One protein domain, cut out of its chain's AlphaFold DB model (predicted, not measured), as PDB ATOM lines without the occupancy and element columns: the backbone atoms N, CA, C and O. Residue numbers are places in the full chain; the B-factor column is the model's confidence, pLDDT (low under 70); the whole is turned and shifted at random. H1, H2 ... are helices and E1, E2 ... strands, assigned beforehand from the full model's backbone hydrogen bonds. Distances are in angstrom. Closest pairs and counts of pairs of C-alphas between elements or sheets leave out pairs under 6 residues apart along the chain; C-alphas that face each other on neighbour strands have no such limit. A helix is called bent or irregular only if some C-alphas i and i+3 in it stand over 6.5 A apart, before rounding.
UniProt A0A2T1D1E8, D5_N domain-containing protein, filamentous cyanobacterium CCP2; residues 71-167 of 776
ATOM      1  N   ILE A  71     137.779 148.919 159.685       79.94
ATOM      2  CA  ILE A  71     138.628 149.311 158.555       79.94
ATOM      3  C   ILE A  71     138.990 148.044 157.770       79.94
ATOM      4  O   ILE A  71     139.468 147.064 158.346       79.94
ATOM      5  N   THR A  72     138.720 148.033 156.464       70.31
ATOM      6  CA  THR A  72     139.190 146.985 155.544       70.31
ATOM      7  C   THR A  72     140.612 147.311 155.095       70.31
ATOM      8  O   THR A  72     140.908 148.468 154.797       70.31
ATOM      9  N   ASP A  73     141.488 146.305 155.066       57.69
ATOM     10  CA  ASP A  73     142.948 146.467 154.958       57.69
ATOM     11  C   ASP A  73     143.438 147.153 153.659       57.69
ATOM     12  O   ASP A  73     144.596 147.568 153.599       57.69
ATOM     13  N   ASP A  74     142.574 147.366 152.658       49.88
ATOM     14  CA  ASP A  74     143.039 147.614 151.288       49.88
ATOM     15  C   ASP A  74     142.976 149.071 150.781       49.88
ATOM     16  O   ASP A  74     143.533 149.345 149.719       49.88
ATOM     17  N   ALA A  75     142.385 150.043 151.498       53.09
ATOM     18  CA  ALA A  75     142.415 151.448 151.025       53.09
ATOM     19  C   ALA A  75     142.087 152.557 152.045       53.09
ATOM     20  O   ALA A  75     142.459 153.710 151.821       53.09
ATOM     21  N   ALA A  76     141.382 152.266 153.142       69.00
ATOM     22  CA  ALA A  76     140.854 153.313 154.018       69.00
ATOM     23  C   ALA A  76     141.836 153.662 155.147       69.00
ATOM     24  O   ALA A  76     142.084 152.866 156.055       69.00
ATOM     25  N   THR A  77     142.395 154.874 155.119       86.56
ATOM     26  CA  THR A  77     143.111 155.416 156.282       86.56
ATOM     27  C   THR A  77     142.116 155.762 157.399       86.56
ATOM     28  O   THR A  77     140.960 156.077 157.102       86.56
ATOM     29  N   PRO A  78     142.520 155.743 158.687       86.88
ATOM     30  CA  PRO A  78     141.623 156.086 159.795       86.88
ATOM     31  C   PRO A  78     140.968 157.455 159.616       86.88
ATOM     32  O   PRO A  78     139.777 157.609 159.859       86.88
ATOM     33  N   GLU A  79     141.731 158.439 159.140       89.44
ATOM     34  CA  GLU A  79     141.241 159.783 158.856       89.44
ATOM     35  C   GLU A  79     140.184 159.841 157.747       89.44
ATOM     36  O   GLU A  79     139.220 160.596 157.890       89.44
ATOM     37  N   HIS A  80     140.327 159.039 156.685       86.69
ATOM     38  CA  HIS A  80     139.340 158.942 155.609       86.69
ATOM     39  C   HIS A  80     138.078 158.211 156.077       86.69
ATOM     40  O   HIS A  80     136.968 158.649 155.787       86.69
ATOM     41  N   HIS A  81     138.249 157.153 156.872       88.00
ATOM     42  CA  HIS A  81     137.148 156.403 157.478       88.00
ATOM     43  C   HIS A  81     136.293 157.286 158.395       88.00
ATOM     44  O   HIS A  81     135.069 157.282 158.304       88.00
ATOM     45  N   LEU A  82     136.944 158.092 159.240       87.94
ATOM     46  CA  LEU A  82     136.297 159.124 160.059       87.94
ATOM     47  C   LEU A  82     135.542 160.147 159.206       87.94
ATOM     48  O   LEU A  82     134.417 160.506 159.537       87.94
ATOM     49  N   ASN A  83     136.144 160.615 158.111       87.81
ATOM     50  CA  ASN A  83     135.491 161.578 157.231       87.81
ATOM     51  C   ASN A  83     134.174 161.034 156.680       87.81
ATOM     52  O   ASN A  83     133.144 161.692 156.799       87.81
ATOM     53  N   LEU A  84     134.214 159.819 156.138       84.81
ATOM     54  CA  LEU A  84     133.058 159.197 155.512       84.81
ATOM     55  C   LEU A  84     131.977 158.871 156.549       84.81
ATOM     56  O   LEU A  84     130.866 159.377 156.453       84.81
ATOM     57  N   HIS A  85     132.316 158.106 157.587       82.31
ATOM     58  CA  HIS A  85     131.307 157.495 158.457       82.31
ATOM     59  C   HIS A  85     130.924 158.319 159.688       82.31
ATOM     60  O   HIS A  85     129.850 158.106 160.241       82.31
ATOM     61  N   PHE A  86     131.779 159.239 160.146       85.25
ATOM     62  CA  PHE A  86     131.466 160.093 161.296       85.25
ATOM     63  C   PHE A  86     131.021 161.497 160.877       85.25
ATOM     64  O   PHE A  86     130.065 162.020 161.442       85.25
ATOM     65  N   PHE A  87     131.688 162.112 159.895       85.75
ATOM     66  CA  PHE A  87     131.401 163.500 159.519       85.75
ATOM     67  C   PHE A  87     130.411 163.663 158.357       85.75
ATOM     68  O   PHE A  87     129.627 164.605 158.388       85.75
ATOM     69  N   LEU A  88     130.468 162.815 157.322       80.62
ATOM     70  CA  LEU A  88     129.587 162.927 156.149       80.62
ATOM     71  C   LEU A  88     128.310 162.090 156.285       80.62
ATOM     72  O   LEU A  88     127.233 162.571 155.951       80.62
ATOM     73  N   GLU A  89     128.433 160.850 156.763       73.31
ATOM     74  CA  GLU A  89     127.309 159.917 156.948       73.31
ATOM     75  C   GLU A  89     126.807 159.843 158.400       73.31
ATOM     76  O   GLU A  89     125.790 159.203 158.663       73.31
ATOM     77  N   GLY A  90     127.533 160.439 159.351       63.19
ATOM     78  CA  GLY A  90     127.193 160.381 160.772       63.19
ATOM     79  C   GLY A  90     126.075 161.343 161.190       63.19
ATOM     80  O   GLY A  90     125.570 162.136 160.403       63.19
ATOM     81  N   ASP A  91     125.721 161.303 162.478       58.56
ATOM     82  CA  ASP A  91     124.609 162.074 163.065       58.56
ATOM     83  C   ASP A  91     124.861 163.598 163.164       58.56
ATOM     84  O   ASP A  91     123.978 164.348 163.582       58.56
ATOM     85  N   GLY A  92     126.069 164.079 162.848       61.69
ATOM     86  CA  GLY A  92     126.466 165.471 163.051       61.69
ATOM     87  C   GLY A  92     126.710 166.223 161.749       61.69
ATOM     88  O   GLY A  92     127.647 165.919 161.022       61.69
ATOM     89  N   ASP A  93     125.944 167.287 161.512       84.19
ATOM     90  CA  ASP A  93     126.254 168.269 160.474       84.19
ATOM     91  C   ASP A  93     127.477 169.098 160.898       84.19
ATOM     92  O   ASP A  93     127.356 170.113 161.589       84.19
ATOM     93  N   TYR A  94     128.671 168.640 160.515       89.00
ATOM     94  CA  TYR A  94     129.943 169.315 160.780       89.00
ATOM     95  C   TYR A  94     130.486 170.039 159.541       89.00
ATOM     96  O   TYR A  94     130.484 169.517 158.419       89.00
ATOM     97  N   ARG A  95     131.030 171.241 159.753       89.06
ATOM     98  CA  ARG A  95     131.741 172.035 158.740       89.06
ATOM     99  C   ARG A  95     132.949 172.733 159.344       89.06
ATOM    100  O   ARG A  95     132.982 173.023 160.538       89.06
ATOM    101  N   THR A  96     133.938 173.036 158.508       85.25
ATOM    102  CA  THR A  96     135.055 173.905 158.888       85.25
ATOM    103  C   THR A  96     134.836 175.303 158.315       85.25
ATOM    104  O   THR A  96     134.830 175.493 157.101       85.25
ATOM    105  N   ILE A  97     134.691 176.295 159.196       81.06
ATOM    106  CA  ILE A  97     134.456 177.703 158.841       81.06
ATOM    107  C   ILE A  97     135.627 178.529 159.376       81.06
ATOM    108  O   ILE A  97     135.933 178.503 160.569       81.06
ATOM    109  N   LYS A  98     136.330 179.258 158.497       73.56
ATOM    110  CA  LYS A  98     137.513 180.078 158.857       73.56
ATOM    111  C   LYS A  98     138.560 179.316 159.691       73.56
ATOM    112  O   LYS A  98     139.156 179.862 160.625       73.56
ATOM    113  N   GLY A  99     138.752 178.038 159.357       72.19
ATOM    114  CA  GLY A  99     139.717 177.143 159.995       72.19
ATOM    115  C   GLY A  99     139.304 176.579 161.359       72.19
ATOM    116  O   GLY A  99     140.097 175.853 161.944       72.19
ATOM    117  N   GLY A 100     138.111 176.878 161.878       78.38
ATOM    118  CA  GLY A 100     137.569 176.235 163.084       78.38
ATOM    119  C   GLY A 100     136.533 175.170 162.733       78.38
ATOM    120  O   GLY A 100     135.886 175.285 161.693       78.38
ATOM    121  N   TYR A 101     136.362 174.166 163.593       86.00
ATOM    122  CA  TYR A 101     135.270 173.199 163.476       86.00
ATOM    123  C   TYR A 101     133.971 173.801 163.999       86.00
ATOM    124  O   TYR A 101     133.963 174.461 165.037       86.00
ATOM    125  N   TYR A 102     132.880 173.556 163.289       88.88
ATOM    126  CA  TYR A 102     131.545 173.967 163.684       88.88
ATOM    127  C   TYR A 102     130.576 172.807 163.528       88.88
ATOM    128  O   TYR A 102     130.668 172.046 162.560       88.88
ATOM    129  N   ARG A 103     129.629 172.706 164.457       90.31
ATOM    130  CA  ARG A 103     128.497 171.785 164.370       90.31
ATOM    131  C   ARG A 103     127.211 172.586 164.249       90.31
ATOM    132  O   ARG A 103     127.015 173.540 164.998       90.31
ATOM    133  N   HIS A 104     126.343 172.206 163.323       89.56
ATOM    134  CA  HIS A 104     125.021 172.808 163.230       89.56
ATOM    135  C   HIS A 104     124.181 172.399 164.448       89.56
ATOM    136  O   HIS A 104     124.121 171.218 164.801       89.56
ATOM    137  N   SER A 105     123.570 173.373 165.118       87.38
ATOM    138  CA  SER A 105     122.743 173.141 166.301       87.38
ATOM    139  C   SER A 105     121.250 173.214 165.997       87.38
ATOM    140  O   SER A 105     120.823 173.697 164.947       87.38
ATOM    141  N   GLU A 106     120.434 172.744 166.943       82.62
ATOM    142  CA  GLU A 106     118.966 172.815 166.859       82.62
ATOM    143  C   GLU A 106     118.446 174.262 166.778       82.62
ATOM    144  O   GLU A 106     117.339 174.503 166.299       82.62
ATOM    145  N   SER A 107     119.260 175.239 167.191       79.75
ATOM    146  CA  SER A 107     118.949 176.671 167.140       79.75
ATOM    147  C   SER A 107     119.215 177.309 165.765       79.75
ATOM    148  O   SER A 107     119.166 178.532 165.646       79.75
ATOM    149  N   ASN A 108     119.475 176.512 164.719       86.69
ATOM    150  CA  ASN A 108     119.807 176.963 163.357       86.69
ATOM    151  C   ASN A 108     121.066 177.841 163.300       86.69
ATOM    152  O   ASN A 108     121.100 178.866 162.616       86.69
ATOM    153  N   VAL A 109     122.093 177.474 164.065       89.50
ATOM    154  CA  VAL A 109     123.381 178.171 164.098       89.50
ATOM    155  C   VAL A 109     124.521 177.160 164.047       89.50
ATOM    156  O   VAL A 109     124.437 176.061 164.591       89.50
ATOM    157  N   TRP A 110     125.604 177.534 163.377       89.69
ATOM    158  CA  TRP A 110     126.859 176.800 163.401       89.69
ATOM    159  C   TRP A 110     127.616 177.170 164.676       89.69
ATOM    160  O   TRP A 110     128.141 178.278 164.803       89.69
ATOM    161  N   GLU A 111     127.675 176.248 165.632       88.50
ATOM    162  CA  GLU A 111     128.348 176.440 166.917       88.50
ATOM    163  C   GLU A 111     129.804 176.004 166.819       88.50
ATOM    164  O   GLU A 111     130.103 174.898 166.368       88.50
ATOM    165  N   HIS A 112     130.718 176.885 167.225       85.62
ATOM    166  CA  HIS A 112     132.146 176.591 167.203       85.62
ATOM    167  C   HIS A 112     132.474 175.476 168.199       85.62
ATOM    168  O   HIS A 112     132.249 175.634 169.397       85.62
ATOM    169  N   CYS A 113     133.073 174.394 167.712       86.12
ATOM    170  CA  CYS A 113     133.625 173.328 168.536       86.12
ATOM    171  C   CYS A 113     135.093 173.656 168.851       86.12
ATOM    172  O   CYS A 113     135.914 173.670 167.930       86.12
ATOM    173  N   PRO A 114     135.459 173.911 170.121       83.06
ATOM    174  CA  PRO A 114     136.849 174.122 170.504       83.06
ATOM    175  C   PRO A 114     137.752 172.964 170.063       83.06
ATOM    176  O   PRO A 114     137.381 171.796 170.178       83.06
ATOM    177  N   ASP A 115     138.974 173.281 169.625       81.94
ATOM    178  CA  ASP A 115     139.958 172.298 169.151       81.94
ATOM    179  C   ASP A 115     140.169 171.129 170.130       81.94
ATOM    180  O   ASP A 115     140.318 169.987 169.703       81.94
ATOM    181  N   GLU A 116     140.187 171.401 171.439       83.00
ATOM    182  CA  GLU A 116     140.365 170.384 172.484       83.00
ATOM    183  C   GLU A 116     139.183 169.407 172.546       83.00
ATOM    184  O   GLU A 116     139.387 168.194 172.592       83.00
ATOM    185  N   GLU A 117     137.955 169.920 172.459       87.50
ATOM    186  CA  GLU A 117     136.739 169.105 172.439       87.50
ATOM    187  C   GLU A 117     136.664 168.265 171.165       87.50
ATOM    188  O   GLU A 117     136.430 167.058 171.225       87.50
ATOM    189  N   MET A 118     136.949 168.866 170.007       87.94
ATOM    190  CA  MET A 118     136.960 168.144 168.736       87.94
ATOM    191  C   MET A 118     138.035 167.049 168.726       87.94
ATOM    192  O   MET A 118     137.794 165.935 168.261       87.94
ATOM    193  N   ARG A 119     139.220 167.318 169.289       89.62
ATOM    194  CA  ARG A 119     140.274 166.307 169.463       89.62
ATOM    195  C   ARG A 119     139.841 165.179 170.399       89.62
ATOM    196  O   ARG A 119     140.170 164.025 170.123       89.62
ATOM    197  N   ALA A 120     139.109 165.479 171.469       90.12
ATOM    198  CA  ALA A 120     138.556 164.458 172.357       90.12
ATOM    199  C   ALA A 120     137.535 163.575 171.621       90.12
ATOM    200  O   ALA A 120     137.651 162.352 171.670       90.12
ATOM    201  N   VAL A 121     136.621 164.176 170.855       90.69
ATOM    202  CA  VAL A 121     135.635 163.453 170.031       90.69
ATOM    203  C   VAL A 121     136.322 162.547 169.006       90.69
ATOM    204  O   VAL A 121     136.054 161.350 168.975       90.69
ATOM    205  N   ILE A 122     137.282 163.069 168.231       91.06
ATOM    206  CA  ILE A 122     138.047 162.260 167.261       91.06
ATOM    207  C   ILE A 122     138.797 161.125 167.965       91.06
ATOM    208  O   ILE A 122     138.890 160.024 167.430       91.06
ATOM    209  N   THR A 123     139.326 161.363 169.167       92.94
ATOM    210  CA  THR A 123     139.999 160.320 169.951       92.94
ATOM    211  C   THR A 123     139.037 159.198 170.332       92.94
ATOM    212  O   THR A 123     139.407 158.029 170.209       92.94
ATOM    213  N   GLU A 124     137.820 159.522 170.773       91.56
ATOM    214  CA  GLU A 124     136.801 158.515 171.085       91.56
ATOM    215  C   GLU A 124     136.376 157.728 169.843       91.56
ATOM    216  O   GLU A 124     136.275 156.506 169.908       91.56
ATOM    217  N   GLU A 125     136.225 158.378 168.689       90.56
ATOM    218  CA  GLU A 125     135.920 157.677 167.438       90.56
ATOM    219  C   GLU A 125     137.081 156.783 166.970       90.56
ATOM    220  O   GLU A 125     136.871 155.619 166.632       90.56
ATOM    221  N   LEU A 126     138.332 157.253 167.052       90.94
ATOM    222  CA  LEU A 126     139.522 156.448 166.738       90.94
ATOM    223  C   LEU A 126     139.660 155.207 167.632       90.94
ATOM    224  O   LEU A 126     140.230 154.207 167.188       90.94
ATOM    225  N   LYS A 127     139.178 155.256 168.883       90.88
ATOM    226  CA  LYS A 127     139.167 154.099 169.798       90.88
ATOM    227  C   LYS A 127     138.180 153.023 169.373       90.88
ATOM    228  O   LYS A 127     138.390 151.871 169.738       90.88
ATOM    229  N   LYS A 128     137.119 153.386 168.650       89.19
ATOM    230  CA  LYS A 128     136.135 152.423 168.150       89.19
ATOM    231  C   LYS A 128     136.642 151.686 166.915       89.19
ATOM    232  O   LYS A 128     136.174 150.583 166.663       89.19
ATOM    233  N   LEU A 129     137.563 152.280 166.152       89.31
ATOM    234  CA  LEU A 129     138.062 151.706 164.903       89.31
ATOM    235  C   LEU A 129     138.926 150.462 165.142       89.31
ATOM    236  O   LEU A 129     139.842 150.468 165.972       89.31
ATOM    237  N   TYR A 130     138.713 149.424 164.333       87.62
ATOM    238  CA  TYR A 130     139.476 148.179 164.416       87.62
ATOM    239  C   TYR A 130     139.743 147.522 163.063       87.62
ATOM    240  O   TYR A 130     139.004 147.696 162.096       87.62
ATOM    241  N   LEU A 131     140.811 146.720 163.028       86.62
ATOM    242  CA  LEU A 131     141.047 145.734 161.973       86.62
ATOM    243  C   LEU A 131     140.537 144.366 162.407       86.62
ATOM    244  O   LEU A 131     140.645 143.996 163.579       86.62
ATOM    245  N   LEU A 132     140.038 143.597 161.447       83.56
ATOM    246  CA  LEU A 132     139.640 142.212 161.653       83.56
ATOM    247  C   LEU A 132     140.769 141.289 161.222       83.56
ATOM    248  O   LEU A 132     141.019 141.111 160.035       83.56
ATOM    249  N   LYS A 133     141.429 140.669 162.197       82.19
ATOM    250  CA  LYS A 133     142.417 139.630 161.934       82.19
ATOM    251  C   LYS A 133     141.739 138.268 161.957       82.19
ATOM    252  O   LYS A 133     141.085 137.914 162.939       82.19
ATOM    253  N   VAL A 134     141.932 137.508 160.887       80.62
ATOM    254  CA  VAL A 134     141.511 136.108 160.808       80.62
ATOM    255  C   VAL A 134     142.614 135.241 161.404       80.62
ATOM    256  O   VAL A 134     143.767 135.300 160.972       80.62
ATOM    257  N   GLU A 135     142.282 134.457 162.422       80.38
ATOM    258  CA  GLU A 135     143.173 133.462 163.014       80.38
ATOM    259  C   GLU A 135     142.620 132.067 162.701       80.38
ATOM    260  O   GLU A 135     141.433 131.790 162.869       80.38
ATOM    261  N   LYS A 136     143.481 131.190 162.174       74.38
ATOM    262  CA  LYS A 136     143.109 129.823 161.804       74.38
ATOM    263  C   LYS A 136     143.539 128.871 162.914       74.38
ATOM    264  O   LYS A 136     144.734 128.637 163.092       74.38
ATOM    265  N   ASN A 137     142.569 128.319 163.636       73.06
ATOM    266  CA  ASN A 137     142.787 127.345 164.704       73.06
ATOM    267  C   ASN A 137     142.275 125.973 164.250       73.06
ATOM    268  O   ASN A 137     141.171 125.559 164.585       73.06
ATOM    269  N   GLY A 138     143.086 125.257 163.466       76.25
ATOM    270  CA  GLY A 138     142.668 123.990 162.856       76.25
ATOM    271  C   GLY A 138     141.745 124.215 161.652       76.25
ATOM    272  O   GLY A 138     142.136 124.918 160.717       76.25
ATOM    273  N   GLU A 139     140.556 123.604 161.660       68.00
ATOM    274  CA  GLU A 139     139.504 123.825 160.646       68.00
ATOM    275  C   GLU A 139     138.632 125.058 160.949       68.00
ATOM    276  O   GLU A 139     137.999 125.589 160.039       68.00
ATOM    277  N   ASP A 140     138.662 125.569 162.187       64.50
ATOM    278  CA  ASP A 140     137.869 126.724 162.606       64.50
ATOM    279  C   ASP A 140     138.584 128.057 162.318       64.50
ATOM    280  O   ASP A 140     139.774 128.246 162.606       64.50
ATOM    281  N   LEU A 141     137.823 129.014 161.781       75.94
ATOM    282  CA  LEU A 141     138.234 130.405 161.582       75.94
ATOM    283  C   LEU A 141     137.712 131.258 162.741       75.94
ATOM    284  O   LEU A 141     136.501 131.401 162.920       75.94
ATOM    285  N   THR A 142     138.614 131.866 163.510       74.81
ATOM    286  CA  THR A 142     138.261 132.840 164.547       74.81
ATOM    287  C   THR A 142     138.603 134.254 164.089       74.81
ATOM    288  O   THR A 142     139.603 134.500 163.414       74.81
ATOM    289  N   PHE A 143     137.748 135.212 164.444       80.19
ATOM    290  CA  PHE A 143     137.917 136.621 164.097       80.19
ATOM    291  C   PHE A 143     138.303 137.400 165.345       80.19
ATOM    292  O   PHE A 143     137.626 137.307 166.370       80.19
ATOM    293  N   LYS A 144     139.383 138.173 165.261       83.38
ATOM    294  CA  LYS A 144     139.872 139.001 166.361       83.38
ATOM    295  C   LYS A 144     139.935 140.461 165.942       83.38
ATOM    296  O   LYS A 144     140.556 140.797 164.936       83.38
ATOM    297  N   GLU A 145     139.333 141.320 166.752       87.44
ATOM    298  CA  GLU A 145     139.399 142.766 166.570       87.44
ATOM    299  C   GLU A 145     140.718 143.322 167.112       87.44
ATOM    300  O   GLU A 145     141.141 143.011 168.231       87.44
ATOM    301  N   ILE A 146     141.379 144.155 166.312       85.12
ATOM    302  CA  ILE A 146     142.627 144.828 166.668       85.12
ATOM    303  C   ILE A 146     142.397 146.338 166.631       85.12
ATOM    304  O   ILE A 146     142.432 146.966 165.572       85.12
ATOM    305  N   HIS A 147     142.212 146.914 167.817       86.88
ATOM    306  CA  HIS A 147     142.036 148.349 168.052       86.88
ATOM    307  C   HIS A 147     143.407 149.024 168.186       86.88
ATOM    308  O   HIS A 147     144.012 149.020 169.258       86.88
ATOM    309  N   LYS A 148     143.950 149.549 167.080       85.88
ATOM    310  CA  LYS A 148     145.313 150.132 167.032       85.88
ATOM    311  C   LYS A 148     145.369 151.591 166.571       85.88
ATOM    312  O   LYS A 148     146.459 152.127 166.381       85.88
ATOM    313  N   PHE A 149     144.218 152.220 166.340       88.06
ATOM    314  CA  PHE A 149     144.154 153.503 165.638       88.06
ATOM    315  C   PHE A 149     144.157 154.730 166.553       88.06
ATOM    316  O   PHE A 149     144.572 155.793 166.097       88.06
ATOM    317  N   ALA A 150     143.807 154.591 167.835       88.38
ATOM    318  CA  ALA A 150     143.843 155.664 168.834       88.38
ATOM    319  C   ALA A 150     145.277 156.025 169.277       88.38
ATOM    320  O   ALA A 150     145.691 155.778 170.410       88.38
ATOM    321  N   THR A 151     146.059 156.600 168.363       90.62
ATOM    322  CA  THR A 151     147.418 157.104 168.612       90.62
ATOM    323  C   THR A 151     147.476 158.615 168.396       90.62
ATOM    324  O   THR A 151     146.704 159.154 167.605       90.62
ATOM    325  N   SER A 152     148.420 159.313 169.041       86.88
ATOM    326  CA  SER A 152     148.592 160.769 168.873       86.88
ATOM    327  C   SER A 152     148.847 161.170 167.418       86.88
ATOM    328  O   SER A 152     148.286 162.148 166.934       86.88
ATOM    329  N   ARG A 153     149.634 160.366 166.690       89.31
ATOM    330  CA  ARG A 153     149.897 160.564 165.260       89.31
ATOM    331  C   ARG A 153     148.613 160.517 164.430       89.31
ATOM    332  O   ARG A 153     148.419 161.383 163.581       89.31
ATOM    333  N   ASN A 154     147.758 159.524 164.665       90.38
ATOM    334  CA  ASN A 154     146.501 159.391 163.927       90.38
ATOM    335  C   ASN A 154     145.497 160.468 164.330       90.38
ATOM    336  O   ASN A 154     144.793 160.964 163.464       90.38
ATOM    337  N   LEU A 155     145.472 160.878 165.602       89.81
ATOM    338  CA  LEU A 155     144.664 162.009 166.059       89.81
ATOM    339  C   LEU A 155     145.036 163.295 165.313       89.81
ATOM    340  O   LEU A 155     144.163 163.952 164.754       89.81
ATOM    341  N   ASP A 156     146.324 163.644 165.264       86.75
ATOM    342  CA  ASP A 156     146.775 164.850 164.563       86.75
ATOM    343  C   ASP A 156     146.539 164.766 163.047       86.75
ATOM    344  O   ASP A 156     146.175 165.771 162.431       86.75
ATOM    345  N   SER A 157     146.733 163.583 162.448       88.69
ATOM    346  CA  SER A 157     146.450 163.338 161.026       88.69
ATOM    347  C   SER A 157     144.961 163.501 160.725       88.69
ATOM    348  O   SER A 157     144.589 164.298 159.866       88.69
ATOM    349  N   ALA A 158     144.100 162.828 161.492       91.06
ATOM    350  CA  ALA A 158     142.653 162.873 161.335       91.06
ATOM    351  C   ALA A 158     142.082 164.264 161.583       91.06
ATOM    352  O   ALA A 158     141.251 164.712 160.797       91.06
ATOM    353  N   TYR A 159     142.563 164.973 162.606       89.19
ATOM    354  CA  TYR A 159     142.151 166.347 162.877       89.19
ATOM    355  C   TYR A 159     142.459 167.272 161.695       89.19
ATOM    356  O   TYR A 159     141.591 168.021 161.262       89.19
ATOM    357  N   LYS A 160     143.676 167.223 161.139       87.06
ATOM    358  CA  LYS A 160     144.065 168.100 160.021       87.06
ATOM    359  C   LYS A 160     143.384 167.712 158.711       87.06
ATOM    360  O   LYS A 160     142.936 168.587 157.976       87.06
ATOM    361  N   PHE A 161     143.302 166.413 158.427       89.75
ATOM    362  CA  PHE A 161     142.655 165.900 157.224       89.75
ATOM    363  C   PHE A 161     141.179 166.303 157.184       89.75
ATOM    364  O   PHE A 161     140.743 166.914 156.214       89.75
ATOM    365  N   ASN A 162     140.433 166.044 158.262       89.75
ATOM    366  CA  ASN A 162     139.006 166.363 158.325       89.75
ATOM    367  C   ASN A 162     138.740 167.871 158.363       89.75
ATOM    368  O   ASN A 162     137.768 168.327 157.771       89.75
ATOM    369  N   GLN A 163     139.640 168.659 158.956       86.31
ATOM    370  CA  GLN A 163     139.541 170.119 158.940       86.31
ATOM    371  C   GLN A 163     139.613 170.640 157.502       86.31
ATOM    372  O   GLN A 163     138.855 171.523 157.116       86.31
ATOM    373  N   SER A 164     140.502 170.064 156.688       85.00
ATOM    374  CA  SER A 164     140.598 170.396 155.266       85.00
ATOM    375  C   SER A 164     139.438 169.829 154.447       85.00
ATOM    376  O   SER A 164     138.980 170.497 153.527       85.00
ATOM    377  N   ALA A 165     138.984 168.610 154.740       87.38
ATOM    378  CA  ALA A 165     137.933 167.939 153.974       87.38
ATOM    379  C   ALA A 165     136.544 168.560 154.194       87.38
ATOM    380  O   ALA A 165     135.716 168.538 153.291       87.38
ATOM    381  N   LEU A 166     136.299 169.122 155.381       88.31
ATOM    382  CA  LEU A 166     135.044 169.784 155.754       88.31
ATOM    383  C   LEU A 166     135.076 171.301 155.533       88.31
ATOM    384  O   LEU A 166     134.107 171.981 155.879       88.31
ATOM    385  N   ALA A 167     136.195 171.844 155.051       84.69
ATOM    386  CA  ALA A 167     136.314 173.262 154.755       84.69
ATOM    387  C   ALA A 167     135.373 173.643 153.616       84.69
ATOM    388  O   ALA A 167     135.319 172.951 152.601       84.69
TER     389      ALA A 167
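This is residues 71 to 167 of the 776 residues of the protein "D5_N domain-containing protein" of filamentous cyanobacterium CCP2 (UniProt A0A2T1D1E8). A small sheet of three strands, E1, E2 and E3, makes one end, three crossed helices, H1, H2 and H3, pack together in the middle, and the long hairpin of E4 and E5 reaches away at the other end as an arm. H2 leads from the sheet's end to the arm, whose tip, residues 136 to 141, sticks out free. The printed part has 97 residues, with named elements in the order H1, E1, E2, E3, H2, E4, E5, H3, of the mixed class of helices and strands; both sheets, E1 - E2 - E3 and E4 - E5, are antiparallel. The whole is loose, with a radius of gyration of the C-alphas of 16.1 A, and spans 57 by 26 by 21 A, the arm making much of that length.

The sheet of three holds E1, residues 94 to 97, 9.7 A, E2, residues 100 to 104, 13.0 A, and E3, residues 110 to 113, 9.2 A. H2, residues 115 to 128, is 20.3 A long, from C-alpha 115 at (139.958, 172.298, 169.151). E4, residues 130 to 137, is 21.1 A, and E5, residues 140 to 146, is 19.2 A. H1, residues 78 to 88, is 14.3 A, beginning at C-alpha 78 at (141.623, 156.086, 159.795). It is neither bent nor irregular, but only just: C-alphas 85 and 88 are 6.1 A apart. H3, residues 152 to 165, is 19.7 A and ends at C-alpha 165 at (137.933, 167.939, 153.974).

E1, E2 and E3 form a meander, each strand the antiparallel neighbour of the one before; N 95 and O 102 are 2.9 A apart, and N 113 and O 101 2.8 A. H3 is on this sheet at a height over the sheet of 11.3 A. H2 only grazes it, with residues 115 to 119. H1 is only just on it, with 5 pairs of C-alphas within 10 A, and only grazes it with residues 86 to 88. H1 and H3 touch, the C-alphas of Glu 79 and Ala 158 being closest at 4.2 A, at a steep tilt of 44 degrees, the same way. H2 and H3 touch, with residues 155 to 159 of H3 alone; the closest C-alphas, of Thr 123 and Leu 155, are 6.3 A apart, and the tilt of 69 degrees, opposite ways, is steep but only just. H2 touches H1 with residues 125 to 126 alone, about perpendicular at 74 degrees; the closest C-alphas are those of Pro 78 and Leu 126, 7.3 A. In the hairpin of E4 and E5, N 133 and O 144 are 2.9 A apart, within hydrogen-bond range. E4 and E5 are apart from E1, E2, E3 and H1. In H2 and H3 every O i to N i+4 pair is within hydrogen-bond range; in H1 6 of 7 are.

The C-alphas farthest apart, of Ser 107 and Gly 138, are 57.9 A apart. The printed part has no cut, and each link between named elements is tight. The mean pLDDT of the printed part is 83.2; residues 73 to 76, 90 to 92 and 139 to 140 are under 70.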